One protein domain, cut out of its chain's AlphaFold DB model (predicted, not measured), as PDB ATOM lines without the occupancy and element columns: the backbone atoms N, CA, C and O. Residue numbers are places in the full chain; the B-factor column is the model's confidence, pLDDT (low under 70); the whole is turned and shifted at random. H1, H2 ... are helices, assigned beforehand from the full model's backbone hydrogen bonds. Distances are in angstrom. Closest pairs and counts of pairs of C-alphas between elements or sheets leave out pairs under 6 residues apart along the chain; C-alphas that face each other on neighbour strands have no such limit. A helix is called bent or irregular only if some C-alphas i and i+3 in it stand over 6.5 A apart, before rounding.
ATOM      1  N   GLY A   4     214.152 209.345 189.312       52.38
ATOM      2  CA  GLY A   4     214.781 208.749 188.128       52.38
ATOM      3  C   GLY A   4     214.842 207.212 188.123       52.38
ATOM      4  O   GLY A   4     214.797 206.622 187.046       52.38
ATOM      5  N   GLY A   5     214.878 206.550 189.289       61.81
ATOM      6  CA  GLY A   5     214.866 205.080 189.365       61.81
ATOM      7  C   GLY A   5     213.529 204.496 188.899       61.81
ATOM      8  O   GLY A   5     213.482 203.721 187.947       61.81
ATOM      9  N   LYS A   6     212.421 204.997 189.470       65.69
ATOM     10  CA  LYS A   6     211.051 204.601 189.083       65.69
ATOM     11  C   LYS A   6     210.727 204.865 187.609       65.69
ATOM     12  O   LYS A   6     209.849 204.204 187.058       65.69
ATOM     13  N   LEU A   7     211.392 205.838 186.981       61.69
ATOM     14  CA  LEU A   7     211.304 206.043 185.537       61.69
ATOM     15  C   LEU A   7     211.997 204.899 184.790       61.69
ATOM     16  O   LEU A   7     211.311 204.194 184.055       61.69
ATOM     17  N   ARG A   8     213.290 204.633 185.028       65.44
ATOM     18  CA  ARG A   8     214.027 203.556 184.331       65.44
ATOM     19  C   ARG A   8     213.317 202.199 184.421       65.44
ATOM     20  O   ARG A   8     213.116 201.567 183.387       65.44
ATOM     21  N   ASP A   9     212.841 201.815 185.607       71.62
ATOM     22  CA  ASP A   9     212.120 200.548 185.820       71.62
ATOM     23  C   ASP A   9     210.859 200.438 184.945       71.62
ATOM     24  O   ASP A   9     210.586 199.406 184.326       71.62
ATOM     25  N   LYS A  10     210.088 201.530 184.846       74.81
ATOM     26  CA  LYS A  10     208.848 201.584 184.062       74.81
ATOM     27  C   LYS A  10     209.110 201.531 182.552       74.81
ATOM     28  O   LYS A  10     208.301 200.960 181.820       74.81
ATOM     29  N   TRP A  11     210.220 202.105 182.089       71.25
ATOM     30  CA  TRP A  11     210.608 202.119 180.672       71.25
ATOM     31  C   TRP A  11     211.160 200.750 180.238       71.25
ATOM     32  O   TRP A  11     210.756 200.230 179.194       71.25
ATOM     33  N   LEU A  12     211.986 200.110 181.076       75.62
ATOM     34  CA  LEU A  12     212.421 198.715 180.904       75.62
ATOM     35  C   LEU A  12     211.225 197.758 180.837       75.62
ATOM     36  O   LEU A  12     211.121 196.959 179.908       75.62
ATOM     37  N   PHE A  13     210.277 197.887 181.770       77.62
ATOM     38  CA  PHE A  13     209.058 197.077 181.774       77.62
ATOM     39  C   PHE A  13     208.217 197.267 180.501       77.62
ATOM     40  O   PHE A  13     207.699 196.294 179.950       77.62
ATOM     41  N   HIS A  14     208.102 198.502 179.994       78.19
ATOM     42  CA  HIS A  14     207.385 198.771 178.747       78.19
ATOM     43  C   HIS A  14     208.080 198.133 177.535       78.19
ATOM     44  O   HIS A  14     207.427 197.430 176.765       78.19
ATOM     45  N   THR A  15     209.397 198.315 177.407       78.75
ATOM     46  CA  THR A  15     210.196 197.776 176.294       78.75
ATOM     47  C   THR A  15     210.168 196.249 176.281       78.75
ATOM     48  O   THR A  15     209.834 195.654 175.258       78.75
ATOM     49  N   ASN A  16     210.393 195.605 177.432       82.62
ATOM     50  CA  ASN A  16     210.281 194.151 177.569       82.62
ATOM     51  C   ASN A  16     208.866 193.667 177.211       82.62
ATOM     52  O   ASN A  16     208.709 192.692 176.482       82.62
ATOM     53  N   GLY A  17     207.829 194.394 177.639       84.88
ATOM     54  CA  GLY A  17     206.439 194.097 177.292       84.88
ATOM     55  C   GLY A  17     206.090 194.254 175.804       84.88
ATOM     56  O   GLY A  17     205.127 193.629 175.354       84.88
ATOM     57  N   LEU A  18     206.833 195.064 175.039       82.69
ATOM     58  CA  LEU A  18     206.731 195.145 173.575       82.69
ATOM     59  C   LEU A  18     207.492 193.989 172.910       82.69
ATOM     60  O   LEU A  18     206.919 193.303 172.065       82.69
ATOM     61  N   LEU A  19     208.730 193.731 173.344       86.44
ATOM     62  CA  LEU A  19     209.574 192.645 172.835       86.44
ATOM     63  C   LEU A  19     208.900 191.279 173.007       86.44
ATOM     64  O   LEU A  19     208.720 190.567 172.025       86.44
ATOM     65  N   SER A  20     208.423 190.933 174.208       86.25
ATOM     66  CA  SER A  20     207.735 189.654 174.438       86.25
ATOM     67  C   SER A  20     206.489 189.482 173.562       86.25
ATOM     68  O   SER A  20     206.207 188.375 173.118       86.25
ATOM     69  N   LYS A  21     205.753 190.563 173.265       87.00
ATOM     70  CA  LYS A  21     204.571 190.507 172.384       87.00
ATOM     71  C   LYS A  21     204.928 190.339 170.912       87.00
ATOM     72  O   LYS A  21     204.155 189.720 170.193       87.00
ATOM     73  N   ALA A  22     206.064 190.874 170.480       90.00
ATOM     74  CA  ALA A  22     206.560 190.697 169.122       90.00
ATOM     75  C   ALA A  22     207.214 189.324 168.904       90.00
ATOM     76  O   ALA A  22     207.143 188.764 167.817       90.00
ATOM     77  N   LEU A  23     207.847 188.762 169.934       91.88
ATOM     78  CA  LEU A  23     208.538 187.478 169.823       91.88
ATOM     79  C   LEU A  23     207.580 186.278 169.813       91.88
ATOM     80  O   LEU A  23     207.907 185.270 169.198       91.88
ATOM     81  N   VAL A  24     206.396 186.368 170.433       91.25
ATOM     82  CA  VAL A  24     205.432 185.248 170.476       91.25
ATOM     83  C   VAL A  24     204.953 184.805 169.077       91.25
ATOM     84  O   VAL A  24     205.081 183.615 168.785       91.25
ATOM     85  N   PRO A  25     204.469 185.687 168.174       88.94
ATOM     86  CA  PRO A  25     204.071 185.265 166.825       88.94
ATOM     87  C   PRO A  25     205.250 184.774 165.975       88.94
ATOM     88  O   PRO A  25     205.091 183.846 165.185       88.94
ATOM     89  N   VAL A  26     206.441 185.358 166.162       90.56
ATOM     90  CA  VAL A  26     207.675 184.931 165.481       90.56
ATOM     91  C   VAL A  26     208.074 183.516 165.916       90.56
ATOM     92  O   VAL A  26     208.309 182.662 165.066       90.56
ATOM     93  N   ALA A  27     208.076 183.236 167.222       92.12
ATOM     94  CA  ALA A  27     208.369 181.910 167.762       92.12
ATOM     95  C   ALA A  27     207.342 180.863 167.302       92.12
ATOM     96  O   ALA A  27     207.732 179.766 166.910       92.12
ATOM     97  N   GLN A  28     206.048 181.207 167.274       90.88
ATOM     98  CA  GLN A  28     205.007 180.308 166.765       90.88
ATOM     99  C   GLN A  28     205.201 179.986 165.275       90.88
ATOM    100  O   GLN A  28     205.070 178.829 164.887       90.88
ATOM    101  N   CYS A  29     205.543 180.987 164.458       91.69
ATOM    102  CA  CYS A  29     205.849 180.802 163.038       91.69
ATOM    103  C   CYS A  29     207.038 179.845 162.841       91.69
ATOM    104  O   CYS A  29     206.937 178.877 162.092       91.69
ATOM    105  N   ILE A  30     208.138 180.063 163.572       91.81
ATOM    106  CA  ILE A  30     209.335 179.210 163.506       91.81
ATOM    107  C   ILE A  30     209.023 177.772 163.958       91.81
ATOM    108  O   ILE A  30     209.434 176.830 163.284       91.81
ATOM    109  N   SER A  31     208.270 177.593 165.052       93.06
ATOM    110  CA  SER A  31     207.862 176.267 165.548       93.06
ATOM    111  C   SER A  31     206.996 175.536 164.525       93.06
ATOM    112  O   SER A  31     207.263 174.386 164.192       93.06
ATOM    113  N   ASP A  32     205.996 176.214 163.955       91.19
ATOM    114  CA  ASP A  32     205.113 175.612 162.960       91.19
ATOM    115  C   ASP A  32     205.861 175.203 161.677       91.19
ATOM    116  O   ASP A  32     205.565 174.142 161.129       91.19
ATOM    117  N   ILE A  33     206.849 175.991 161.232       89.00
ATOM    118  CA  ILE A  33     207.728 175.642 160.102       89.00
ATOM    119  C   ILE A  33     208.597 174.422 160.444       89.00
ATOM    120  O   ILE A  33     208.657 173.481 159.656       89.00
ATOM    121  N   GLY A  34     209.240 174.411 161.617       89.75
ATOM    122  CA  GLY A  34     210.098 173.303 162.059       89.75
ATOM    123  C   GLY A  34     209.343 171.990 162.288       89.75
ATOM    124  O   GLY A  34     209.877 170.916 162.033       89.75
ATOM    125  N   GLU A  35     208.082 172.070 162.709       94.44
ATOM    126  CA  GLU A  35     207.171 170.929 162.865       94.44
ATOM    127  C   GLU A  35     206.479 170.516 161.549       94.44
ATOM    128  O   GLU A  35     205.671 169.588 161.547       94.44
ATOM    129  N   GLY A  36     206.738 171.208 160.431       89.94
ATOM    130  CA  GLY A  36     206.106 170.918 159.141       89.94
ATOM    131  C   GLY A  36     204.589 171.143 159.120       89.94
ATOM    132  O   GLY A  36     203.886 170.533 158.311       89.94
ATOM    133  N   LYS A  37     204.046 172.003 159.997       86.50
ATOM    134  CA  LYS A  37     202.608 172.306 160.009       86.50
ATOM    135  C   LYS A  37     202.240 173.039 158.721       86.50
ATOM    136  O   LYS A  37     202.590 174.205 158.547       86.50
ATOM    137  N   GLY A  38     201.470 172.382 157.853       87.25
ATOM    138  CA  GLY A  38     201.063 172.874 156.528       87.25
ATOM    139  C   GLY A  38     200.090 174.063 156.508       87.25
ATOM    140  O   GLY A  38     199.184 174.091 155.679       87.25
ATOM    141  N   LYS A  39     200.227 175.040 157.414       89.19
ATOM    142  CA  LYS A  39     199.468 176.295 157.342       89.19
ATOM    143  C   LYS A  39     200.009 177.158 156.191       89.19
ATOM    144  O   LYS A  39     201.225 177.232 156.011       89.19
ATOM    145  N   PRO A  40     199.146 177.868 155.445       91.31
ATOM    146  CA  PRO A  40     199.595 178.762 154.384       91.31
ATOM    147  C   PRO A  40     200.371 179.953 154.961       91.31
ATOM    148  O   PRO A  40     200.007 180.487 156.012       91.31
ATOM    149  N   VAL A  41     201.397 180.419 154.240       86.44
ATOM    150  CA  VAL A  41     202.265 181.545 154.651       86.44
ATOM    151  C   VAL A  41     201.452 182.792 155.026       86.44
ATOM    152  O   VAL A  41     201.766 183.467 156.005       86.44
ATOM    153  N   SER A  42     200.354 183.051 154.307       91.56
ATOM    154  CA  SER A  42     199.426 184.160 154.559       91.56
ATOM    155  C   SER A  42     198.873 184.201 155.989       91.56
ATOM    156  O   SER A  42     198.662 185.290 156.514       91.56
ATOM    157  N   SER A  43     198.706 183.047 156.648       91.75
ATOM    158  CA  SER A  43     198.215 182.968 158.034       91.75
ATOM    159  C   SER A  43     199.204 183.512 159.075       91.75
ATOM    160  O   SER A  43     198.788 183.892 160.167       91.75
ATOM    161  N   TYR A  44     200.495 183.609 158.737       91.50
ATOM    162  CA  TYR A  44     201.515 184.196 159.609       91.50
ATOM    163  C   TYR A  44     201.743 185.685 159.342       91.50
ATOM    164  O   TYR A  44     202.157 186.400 160.253       91.50
ATOM    165  N   LEU A  45     201.478 186.169 158.119       90.38
ATOM    166  CA  LEU A  45     201.848 187.525 157.692       90.38
ATOM    167  C   LEU A  45     201.263 188.623 158.591       90.38
ATOM    168  O   LEU A  45     201.985 189.545 158.956       90.38
ATOM    169  N   GLU A  46     200.001 188.508 159.013       88.06
ATOM    170  CA  GLU A  46     199.381 189.486 159.921       88.06
ATOM    171  C   GLU A  46     200.054 189.498 161.307       88.06
ATOM    172  O   GLU A  46     200.303 190.560 161.887       88.06
ATOM    173  N   GLY A  47     200.401 188.321 161.837       88.06
ATOM    174  CA  GLY A  47     201.139 188.199 163.093       88.06
ATOM    175  C   GLY A  47     202.558 188.761 162.988       88.06
ATOM    176  O   GLY A  47     203.031 189.427 163.914       88.06
ATOM    177  N   LEU A  48     203.224 188.543 161.852       92.31
ATOM    178  CA  LEU A  48     204.584 189.005 161.588       92.31
ATOM    179  C   LEU A  48     204.658 190.517 161.314       92.31
ATOM    180  O   LEU A  48     205.545 191.151 161.875       92.31
ATOM    181  N   ASP A  49     203.725 191.128 160.569       92.69
ATOM    182  CA  ASP A  49     203.670 192.597 160.391       92.69
ATOM    183  C   ASP A  49     203.514 193.307 161.740       92.69
ATOM    184  O   ASP A  49     204.291 194.198 162.097       92.69
ATOM    185  N   ASN A  50     202.549 192.856 162.548       89.44
ATOM    186  CA  ASN A  50     202.348 193.392 163.889       89.44
ATOM    187  C   ASN A  50     203.596 193.203 164.770       89.44
ATOM    188  O   ASN A  50     203.953 194.109 165.526       89.44
ATOM    189  N   SER A  51     204.297 192.073 164.643       90.25
ATOM    190  CA  SER A  51     205.549 191.809 165.364       90.25
ATOM    191  C   SER A  51     206.684 192.730 164.917       90.25
ATOM    192  O   SER A  51     207.312 193.366 165.761       90.25
ATOM    193  N   LEU A  52     206.906 192.891 163.610       91.25
ATOM    194  CA  LEU A  52     207.908 193.802 163.045       91.25
ATOM    195  C   LEU A  52     207.658 195.251 163.479       91.25
ATOM    196  O   LEU A  52     208.582 195.946 163.898       91.25
ATOM    197  N   ARG A  53     206.398 195.694 163.477       91.69
ATOM    198  CA  ARG A  53     206.008 197.037 163.933       91.69
ATOM    199  C   ARG A  53     206.215 197.233 165.434       91.69
ATOM    200  O   ARG A  53     206.576 198.336 165.850       91.69
ATOM    201  N   LEU A  54     206.023 196.196 166.251       87.12
ATOM    202  CA  LEU A  54     206.341 196.219 167.683       87.12
ATOM    203  C   LEU A  54     207.858 196.225 167.937       87.12
ATOM    204  O   LEU A  54     208.310 197.019 168.762       87.12
ATOM    205  N   LEU A  55     208.642 195.419 167.208       89.00
ATOM    206  CA  LEU A  55     210.112 195.422 167.275       89.00
ATOM    207  C   LEU A  55     210.676 196.789 166.886       89.00
ATOM    208  O   LEU A  55     211.442 197.369 167.649       89.00
ATOM    209  N   ALA A  56     210.246 197.348 165.755       87.75
ATOM    210  CA  ALA A  56     210.700 198.661 165.315       87.75
ATOM    211  C   ALA A  56     210.290 199.773 166.296       87.75
ATOM    212  O   ALA A  56     211.079 200.673 166.572       87.75
ATOM    213  N   SER A  57     209.097 199.688 166.896       83.88
ATOM    214  CA  SER A  57     208.687 200.610 167.968       83.88
ATOM    215  C   SER A  57     209.587 200.494 169.206       83.88
ATOM    216  O   SER A  57     209.959 201.517 169.776       83.88
ATOM    217  N   ALA A  58     209.973 199.275 169.603       83.25
ATOM    218  CA  ALA A  58     210.895 199.043 170.715       83.25
ATOM    219  C   ALA A  58     212.313 199.566 170.412       83.25
ATOM    220  O   ALA A  58     212.889 200.257 171.248       83.25
ATOM    221  N   VAL A  59     212.848 199.317 169.210       85.00
ATOM    222  CA  VAL A  59     214.161 199.828 168.769       85.00
ATOM    223  C   VAL A  59     214.172 201.359 168.721       85.00
ATOM    224  O   VAL A  59     215.063 201.980 169.296       85.00
ATOM    225  N   ASN A  60     213.150 201.984 168.127       85.69
ATOM    226  CA  ASN A  60     213.012 203.445 168.101       85.69
ATOM    227  C   ASN A  60     212.961 204.047 169.513       85.69
ATOM    228  O   ASN A  60     213.561 205.091 169.762       85.69
ATOM    229  N   TYR A  61     212.268 203.387 170.444       80.75
ATOM    230  CA  TYR A  61     212.160 203.825 171.834       80.75
ATOM    231  C   TYR A  61     213.484 203.690 172.601       80.75
ATOM    232  O   TYR A  61     213.868 204.611 173.320       80.75
ATOM    233  N   VAL A  62     214.230 202.597 172.397       81.88
ATOM    234  CA  VAL A  62     215.598 202.449 172.928       81.88
ATOM    235  C   VAL A  62     216.515 203.536 172.361       81.88
ATOM    236  O   VAL A  62     217.272 204.140 173.119       81.88
ATOM    237  N   ASN A  63     216.400 203.861 171.071       83.69
ATOM    238  CA  ASN A  63     217.204 204.919 170.463       83.69
ATOM    239  C   ASN A  63     216.846 206.324 171.000       83.69
ATOM    240  O   ASN A  63     217.727 207.145 171.245       83.69
ATOM    241  N   GLN A  64     215.563 206.604 171.264       81.00
ATOM    242  CA  GLN A  64     215.149 207.832 171.960       81.00
ATOM    243  C   GLN A  64     215.713 207.901 173.389       81.00
ATOM    244  O   GLN A  64     216.238 208.941 173.781       81.00
ATOM    245  N   LEU A  65     215.673 206.794 174.142       75.69
ATOM    246  CA  LEU A  65     216.304 206.682 175.463       75.69
ATOM    247  C   LEU A  65     217.796 207.016 175.417       75.69
ATOM    248  O   LEU A  65     218.284 207.765 176.259       75.69
ATOM    249  N   TRP A  66     218.516 206.476 174.432       74.81
ATOM    250  CA  TRP A  66     219.938 206.752 174.240       74.81
ATOM    251  C   TRP A  66     220.192 208.238 173.976       74.81
ATOM    252  O   TRP A  66     221.079 208.810 174.602       74.81
ATOM    253  N   LYS A  67     219.364 208.894 173.152       78.44
ATOM    254  CA  LYS A  67     219.437 210.347 172.915       78.44
ATOM    255  C   LYS A  67     219.178 211.174 174.166       78.44
ATOM    256  O   LYS A  67     219.872 212.163 174.383       78.44
ATOM    257  N   GLU A  68     218.209 210.794 174.997       75.75
ATOM    258  CA  GLU A  68     217.957 211.496 176.260       75.75
ATOM    259  C   GLU A  68     219.106 211.307 177.258       75.75
ATOM    260  O   GLU A  68     219.559 212.287 177.846       75.75
ATOM    261  N   VAL A  69     219.632 210.086 177.406       69.00
ATOM    262  CA  VAL A  69     220.795 209.815 178.271       69.00
ATOM    263  C   VAL A  69     222.028 210.570 177.773       69.00
ATOM    264  O   VAL A  69     222.674 211.250 178.563       69.00
ATOM    265  N   ALA A  70     222.312 210.535 176.470       66.50
ATOM    266  CA  ALA A  70     223.387 211.305 175.852       66.50
ATOM    267  C   ALA A  70     223.240 212.809 176.103       66.50
ATOM    268  O   ALA A  70     224.197 213.454 176.516       66.50
ATOM    269  N   ARG A  71     222.032 213.361 175.925       69.38
ATOM    270  CA  ARG A  71     221.730 214.779 176.167       69.38
ATOM    271  C   ARG A  71     221.913 215.186 177.634       69.38
ATOM    272  O   ARG A  71     222.290 216.324 177.895       69.38
ATOM    273  N   ILE A  72     221.649 214.285 178.580       69.62
ATOM    274  CA  ILE A  72     221.898 214.506 180.014       69.62
ATOM    275  C   ILE A  72     223.405 214.430 180.324       69.62
ATOM    276  O   ILE A  72     223.905 215.224 181.116       69.62
ATOM    277  N   ASN A  73     224.134 213.527 179.664       60.81
ATOM    278  CA  ASN A  73     225.559 213.265 179.883       60.81
ATOM    279  C   ASN A  73     226.505 213.982 178.892       60.81
ATOM    280  O   ASN A  73     227.659 213.583 178.779       60.81
ATOM    281  N   VAL A  74     226.092 215.069 178.220       54.78
ATOM    282  CA  VAL A  74     226.979 215.850 177.314       54.78
ATOM    283  C   VAL A  74     228.227 216.396 178.031       54.78
ATOM    284  O   VAL A  74     229.244 216.647 177.393       54.78
ATOM    285  N   ASN A  75     228.178 216.527 179.359       54.28
ATOM    286  CA  ASN A  75     229.316 216.946 180.181       54.28
ATOM    287  C   ASN A  75     230.266 215.789 180.572       54.28
ATOM    288  O   ASN A  75     231.356 216.059 181.068       54.28
ATOM    289  N   ASP A  76     229.888 214.523 180.344       52.72
ATOM    290  CA  ASP A  76     230.688 213.337 180.675       52.72
ATOM    291  C   ASP A  76     231.284 212.697 179.409       52.72
ATOM    292  O   ASP A  76     230.629 211.954 178.673       52.72
ATOM    293  N   SER A  77     232.583 212.940 179.212       55.00
ATOM    294  CA  SER A  77     233.404 212.490 178.074       55.00
ATOM    295  C   SER A  77     233.157 211.051 177.553       55.00
ATOM    296  O   SER A  77     233.102 210.881 176.333       55.00
ATOM    297  N   PRO A  78     232.947 210.003 178.388       55.50
ATOM    298  CA  PRO A  78     232.813 208.630 177.887       55.50
ATOM    299  C   PRO A  78     231.580 208.382 177.004       55.50
ATOM    300  O   PRO A  78     231.611 207.503 176.144       55.50
ATOM    301  N   LEU A  79     230.485 209.132 177.189       51.75
ATOM    302  CA  LEU A  79     229.257 208.907 176.414       51.75
ATOM    303  C   LEU A  79     229.328 209.475 174.989       51.75
ATOM    304  O   LEU A  79     228.588 209.021 174.114       51.75
ATOM    305  N   ALA A  80     230.251 210.405 174.727       52.19
ATOM    306  CA  ALA A  80     230.473 210.961 173.395       52.19
ATOM    307  C   ALA A  80     230.954 209.898 172.384       52.19
ATOM    308  O   ALA A  80     230.629 209.986 171.201       52.19
ATOM    309  N   GLU A  81     231.678 208.870 172.839       53.62
ATOM    310  CA  GLU A  81     232.102 207.726 172.017       53.62
ATOM    311  C   GLU A  81     230.912 206.831 171.625       53.62
ATOM    312  O   GLU A  81     230.784 206.438 170.465       53.62
ATOM    313  N   LEU A  82     229.988 206.574 172.561       48.53
ATOM    314  CA  LEU A  82     228.762 205.802 172.308       48.53
ATOM    315  C   LEU A  82     227.820 206.510 171.323       48.53
ATOM    316  O   LEU A  82     227.218 205.854 170.476       48.53
ATOM    317  N   CYS A  83     227.742 207.844 171.353       47.00
ATOM    318  CA  CYS A  83     226.980 208.606 170.359       47.00
ATOM    319  C   CYS A  83     227.539 208.521 168.930       47.00
ATOM    320  O   CYS A  83     226.769 208.660 167.980       47.00
ATOM    321  N   LYS A  84     228.842 208.255 168.737       52.28
ATOM    322  CA  LYS A  84     229.421 208.108 167.386       52.28
ATOM    323  C   LYS A  84     228.882 206.882 166.640       52.28
ATOM    324  O   LYS A  84     228.867 206.890 165.411       52.28
ATOM    325  N   TRP A  85     228.391 205.861 167.351       47.28
ATOM    326  CA  TRP A  85     227.772 204.679 166.735       47.28
ATOM    327  C   TRP A  85     226.438 204.985 166.026       47.28
ATOM    328  O   TRP A  85     225.986 204.181 165.215       47.28
ATOM    329  N   GLU A  86     225.805 206.141 166.271       45.66
ATOM    330  CA  GLU A  86     224.475 206.440 165.720       45.66
ATOM    331  C   GLU A  86     224.479 206.996 164.276       45.66
ATOM    332  O   GLU A  86     223.431 207.058 163.630       45.66
ATOM    333  N   CYS A  87     225.631 207.400 163.729       43.19
ATOM    334  CA  CYS A  87     225.671 208.198 162.493       43.19
ATOM    335  C   CYS A  87     225.428 207.440 161.171       43.19
ATOM    336  O   CYS A  87     225.276 208.095 160.139       43.19
ATOM    337  N   ALA A  88     225.371 206.102 161.167       41.53
ATOM    338  CA  ALA A  88     225.239 205.313 159.933       41.53
ATOM    339  C   ALA A  88     223.792 204.929 159.552       41.53
ATOM    340  O   ALA A  88     223.520 204.703 158.378       41.53
ATOM    341  N   VAL A  89     222.862 204.849 160.513       44.50
ATOM    342  CA  VAL A  89     221.565 204.148 160.327       44.50
ATOM    343  C   VAL A  89     220.353 205.101 160.260       44.50
ATOM    344  O   VAL A  89     219.247 204.688 159.930       44.50
ATOM    345  N   GLY A  90     220.532 206.391 160.572       43.94
ATOM    346  CA  GLY A  90     219.426 207.285 160.958       43.94
ATOM    347  C   GLY A  90     219.049 208.441 160.022       43.94
ATOM    348  O   GLY A  90     218.370 209.353 160.487       43.94
ATOM    349  N   LYS A  91     219.498 208.481 158.756       47.47
ATOM    350  CA  LYS A  91     219.181 209.609 157.843       47.47
ATOM    351  C   LYS A  91     217.839 209.496 157.115       47.47
ATOM    352  O   LYS A  91     217.329 210.512 156.651       47.47
ATOM    353  N   GLU A  92     217.260 208.304 157.031       44.66
ATOM    354  CA  GLU A  92     215.935 208.106 156.441       44.66
ATOM    355  C   GLU A  92     214.845 208.173 157.515       44.66
ATOM    356  O   GLU A  92     215.020 207.710 158.645       44.66
ATOM    357  N   VAL A  93     213.695 208.759 157.165       48.03
ATOM    358  CA  VAL A  93     212.528 208.864 158.054       48.03
ATOM    359  C   VAL A  93     211.868 207.488 158.161       48.03
ATOM    360  O   VAL A  93     210.871 207.201 157.504       48.03
ATOM    361  N   LEU A  94     212.447 206.631 159.008       52.41
ATOM    362  CA  LEU A  94     212.093 205.216 159.175       52.41
ATOM    363  C   LEU A  94     210.603 204.965 159.460       52.41
ATOM    364  O   LEU A  94     210.107 203.882 159.160       52.41
ATOM    365  N   PHE A  95     209.876 205.941 160.023       43.31
ATOM    366  CA  PHE A  95     208.427 205.855 160.219       43.31
ATOM    367  C   PHE A  95     207.719 207.184 159.911       43.31
ATOM    368  O   PHE A  95     208.077 208.208 160.492       43.31
ATOM    369  N   PRO A  96     206.640 207.183 159.100       52.94
ATOM    370  CA  PRO A  96     205.875 208.385 158.745       52.94
ATOM    371  C   PRO A  96     204.926 208.856 159.867       52.94
ATOM    372  O   PRO A  96     203.915 209.509 159.612       52.94
ATOM    373  N   PHE A  97     205.186 208.484 161.122       48.53
ATOM    374  CA  PHE A  97     204.384 208.897 162.270       48.53
ATOM    375  C   PHE A  97     205.232 209.043 163.532       48.53
ATOM    376  O   PHE A  97     206.143 208.262 163.794       48.53
ATOM    377  N   ASP A  98     204.843 210.006 164.362       66.19
ATOM    378  CA  ASP A  98     205.347 210.183 165.720       66.19
ATOM    379  C   ASP A  98     205.022 208.932 166.566       66.19
ATOM    380  O   ASP A  98     203.869 208.672 166.935       66.19
ATOM    381  N   VAL A  99     206.058 208.124 166.820       49.56
ATOM    382  CA  VAL A  99     205.988 206.870 167.586       49.56
ATOM    383  C   VAL A  99     205.494 207.138 169.004       49.56
ATOM    384  O   VAL A  99     204.623 206.417 169.488       49.56
ATOM    385  N   THR A 100     205.968 208.214 169.636       52.00
ATOM    386  CA  THR A 100     205.574 208.622 170.987       52.00
ATOM    387  C   THR A 100     204.072 208.882 171.028       52.00
ATOM    388  O   THR A 100     203.351 208.242 171.793       52.00
ATOM    389  N   LYS A 101     203.561 209.716 170.118       66.56
ATOM    390  CA  LYS A 101     202.134 210.061 169.995       66.56
ATOM    391  C   LYS A 101     201.254 208.851 169.657       66.56
ATOM    392  O   LYS A 101     200.101 208.790 170.091       66.56
ATOM    393  N   LYS A 102     201.777 207.859 168.924       65.62
ATOM    394  CA  LYS A 102     201.044 206.627 168.581       65.62
ATOM    395  C   LYS A 102     201.029 205.606 169.722       65.62
ATOM    396  O   LYS A 102     199.961 205.063 170.001       65.62
ATOM    397  N   CYS A 103     202.137 205.404 170.433       55.72
ATOM    398  CA  CYS A 103     202.172 204.621 171.673       55.72
ATOM    399  C   CYS A 103     201.228 205.220 172.720       55.72
ATOM    400  O   CYS A 103     200.416 204.505 173.306       55.72
ATOM    401  N   ASP A 104     201.249 206.542 172.880       64.25
ATOM    402  CA  ASP A 104     200.388 207.262 173.813       64.25
ATOM    403  C   ASP A 104     198.896 207.095 173.460       64.25
ATOM    404  O   ASP A 104     198.067 206.836 174.336       64.25
ATOM    405  N   LYS A 105     198.548 207.115 172.162       73.19
ATOM    406  CA  LYS A 105     197.199 206.784 171.665       73.19
ATOM    407  C   LYS A 105     196.797 205.342 172.000       73.19
ATOM    408  O   LYS A 105     195.699 205.146 172.513       73.19
ATOM    409  N   ILE A 106     197.668 204.354 171.765       65.12
ATOM    410  CA  ILE A 106     197.411 202.927 172.067       65.12
ATOM    411  C   ILE A 106     197.228 202.701 173.577       65.12
ATOM    412  O   ILE A 106     196.345 201.955 173.997       65.12
ATOM    413  N   CYS A 107     198.032 203.366 174.407       59.06
ATOM    414  CA  CYS A 107     197.911 203.328 175.863       59.06
ATOM    415  C   CYS A 107     196.596 203.962 176.346       59.06
ATOM    416  O   CYS A 107     195.940 203.412 177.230       59.06
ATOM    417  N   LYS A 108     196.177 205.085 175.747       73.62
ATOM    418  CA  LYS A 108     194.916 205.771 176.072       73.62
ATOM    419  C   LYS A 108     193.679 204.972 175.645       73.62
ATOM    420  O   LYS A 108     192.717 204.926 176.408       73.62
ATOM    421  N   THR A 109     193.706 204.299 174.490       64.00
ATOM    422  CA  THR A 109     192.590 203.448 174.027       64.00
ATOM    423  C   THR A 109     192.481 202.116 174.775       64.00
ATOM    424  O   THR A 109     191.398 201.542 174.820       64.00
ATOM    425  N   ARG A 110     193.547 201.632 175.432       55.16
ATOM    426  CA  ARG A 110     193.541 200.385 176.228       55.16
ATOM    427  C   ARG A 110     193.019 200.518 177.670       55.16
ATOM    428  O   ARG A 110     193.323 199.674 178.509       55.16
ATOM    429  N   LYS A 111     192.172 201.509 177.977       53.09
ATOM    430  CA  LYS A 111     191.402 201.555 179.242       53.09
ATOM    431  C   LYS A 111     190.241 200.537 179.259       53.09
ATOM    432  O   LYS A 111     189.092 200.905 179.478       53.09
TER     433      LYS A 111
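Overview. This is residues 4 to 111 of the 171 residues of an uncharacterized protein of Portunus trituberculatus (UniProt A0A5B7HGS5). A long helical hairpin, H1 and H2, makes the longest axis; short H3 folds back from the end of H2, and residues 104 to 111, mostly H4, stick out. The 108 printed residues include four named helices, H1 to H4, and no named strand: all helix. The whole is loose, radius of gyration of the C-alphas 17.5 A, spanning 57 by 37 by 27 A.

Arrangement. H1, residues 4 to 34, touches H2, residues 42 to 72, with residues 15 to 29 alone, opposite ways at a shallow tilt of 26 degrees; their closest C-alphas, Ala 22 and Ser 51, are 4.0 A apart. H2 and H3, residues 78 to 88, a hairpin, only just touch, with 3 pairs of C-alphas within 8 A, the closest Ala 70 and Leu 79, 6.4 A. H2 and H4, residues 99 to 109, are close but not clearly touching, closest C-alphas Ser 57 and Val 99, 6.8 A. O i to N i+4 pairs are within hydrogen-bond range throughout H4, 24 of 27 in H1, 25 of 27 in H2 and 1 of 7 in H3, with 4 of 8 O i to N i+3 pairs.

Along the chain. H1 begins at C-alpha 4 (214.781, 208.749, 188.128) and measures 44.2 A, H2 45.5 A; H4 ends at C-alpha 109 (192.590, 203.448, 174.027). H2 is only just irregular, C-alphas 43 and 46 being 6.9 A apart; H3 is irregular, C-alphas 85 and 88 being 7.3 A apart.

Size, cuts and confidence. The printed part has no cut and no long link. Confidence is low, pLDDT under 70, in 46 residues, among them 69 to 104.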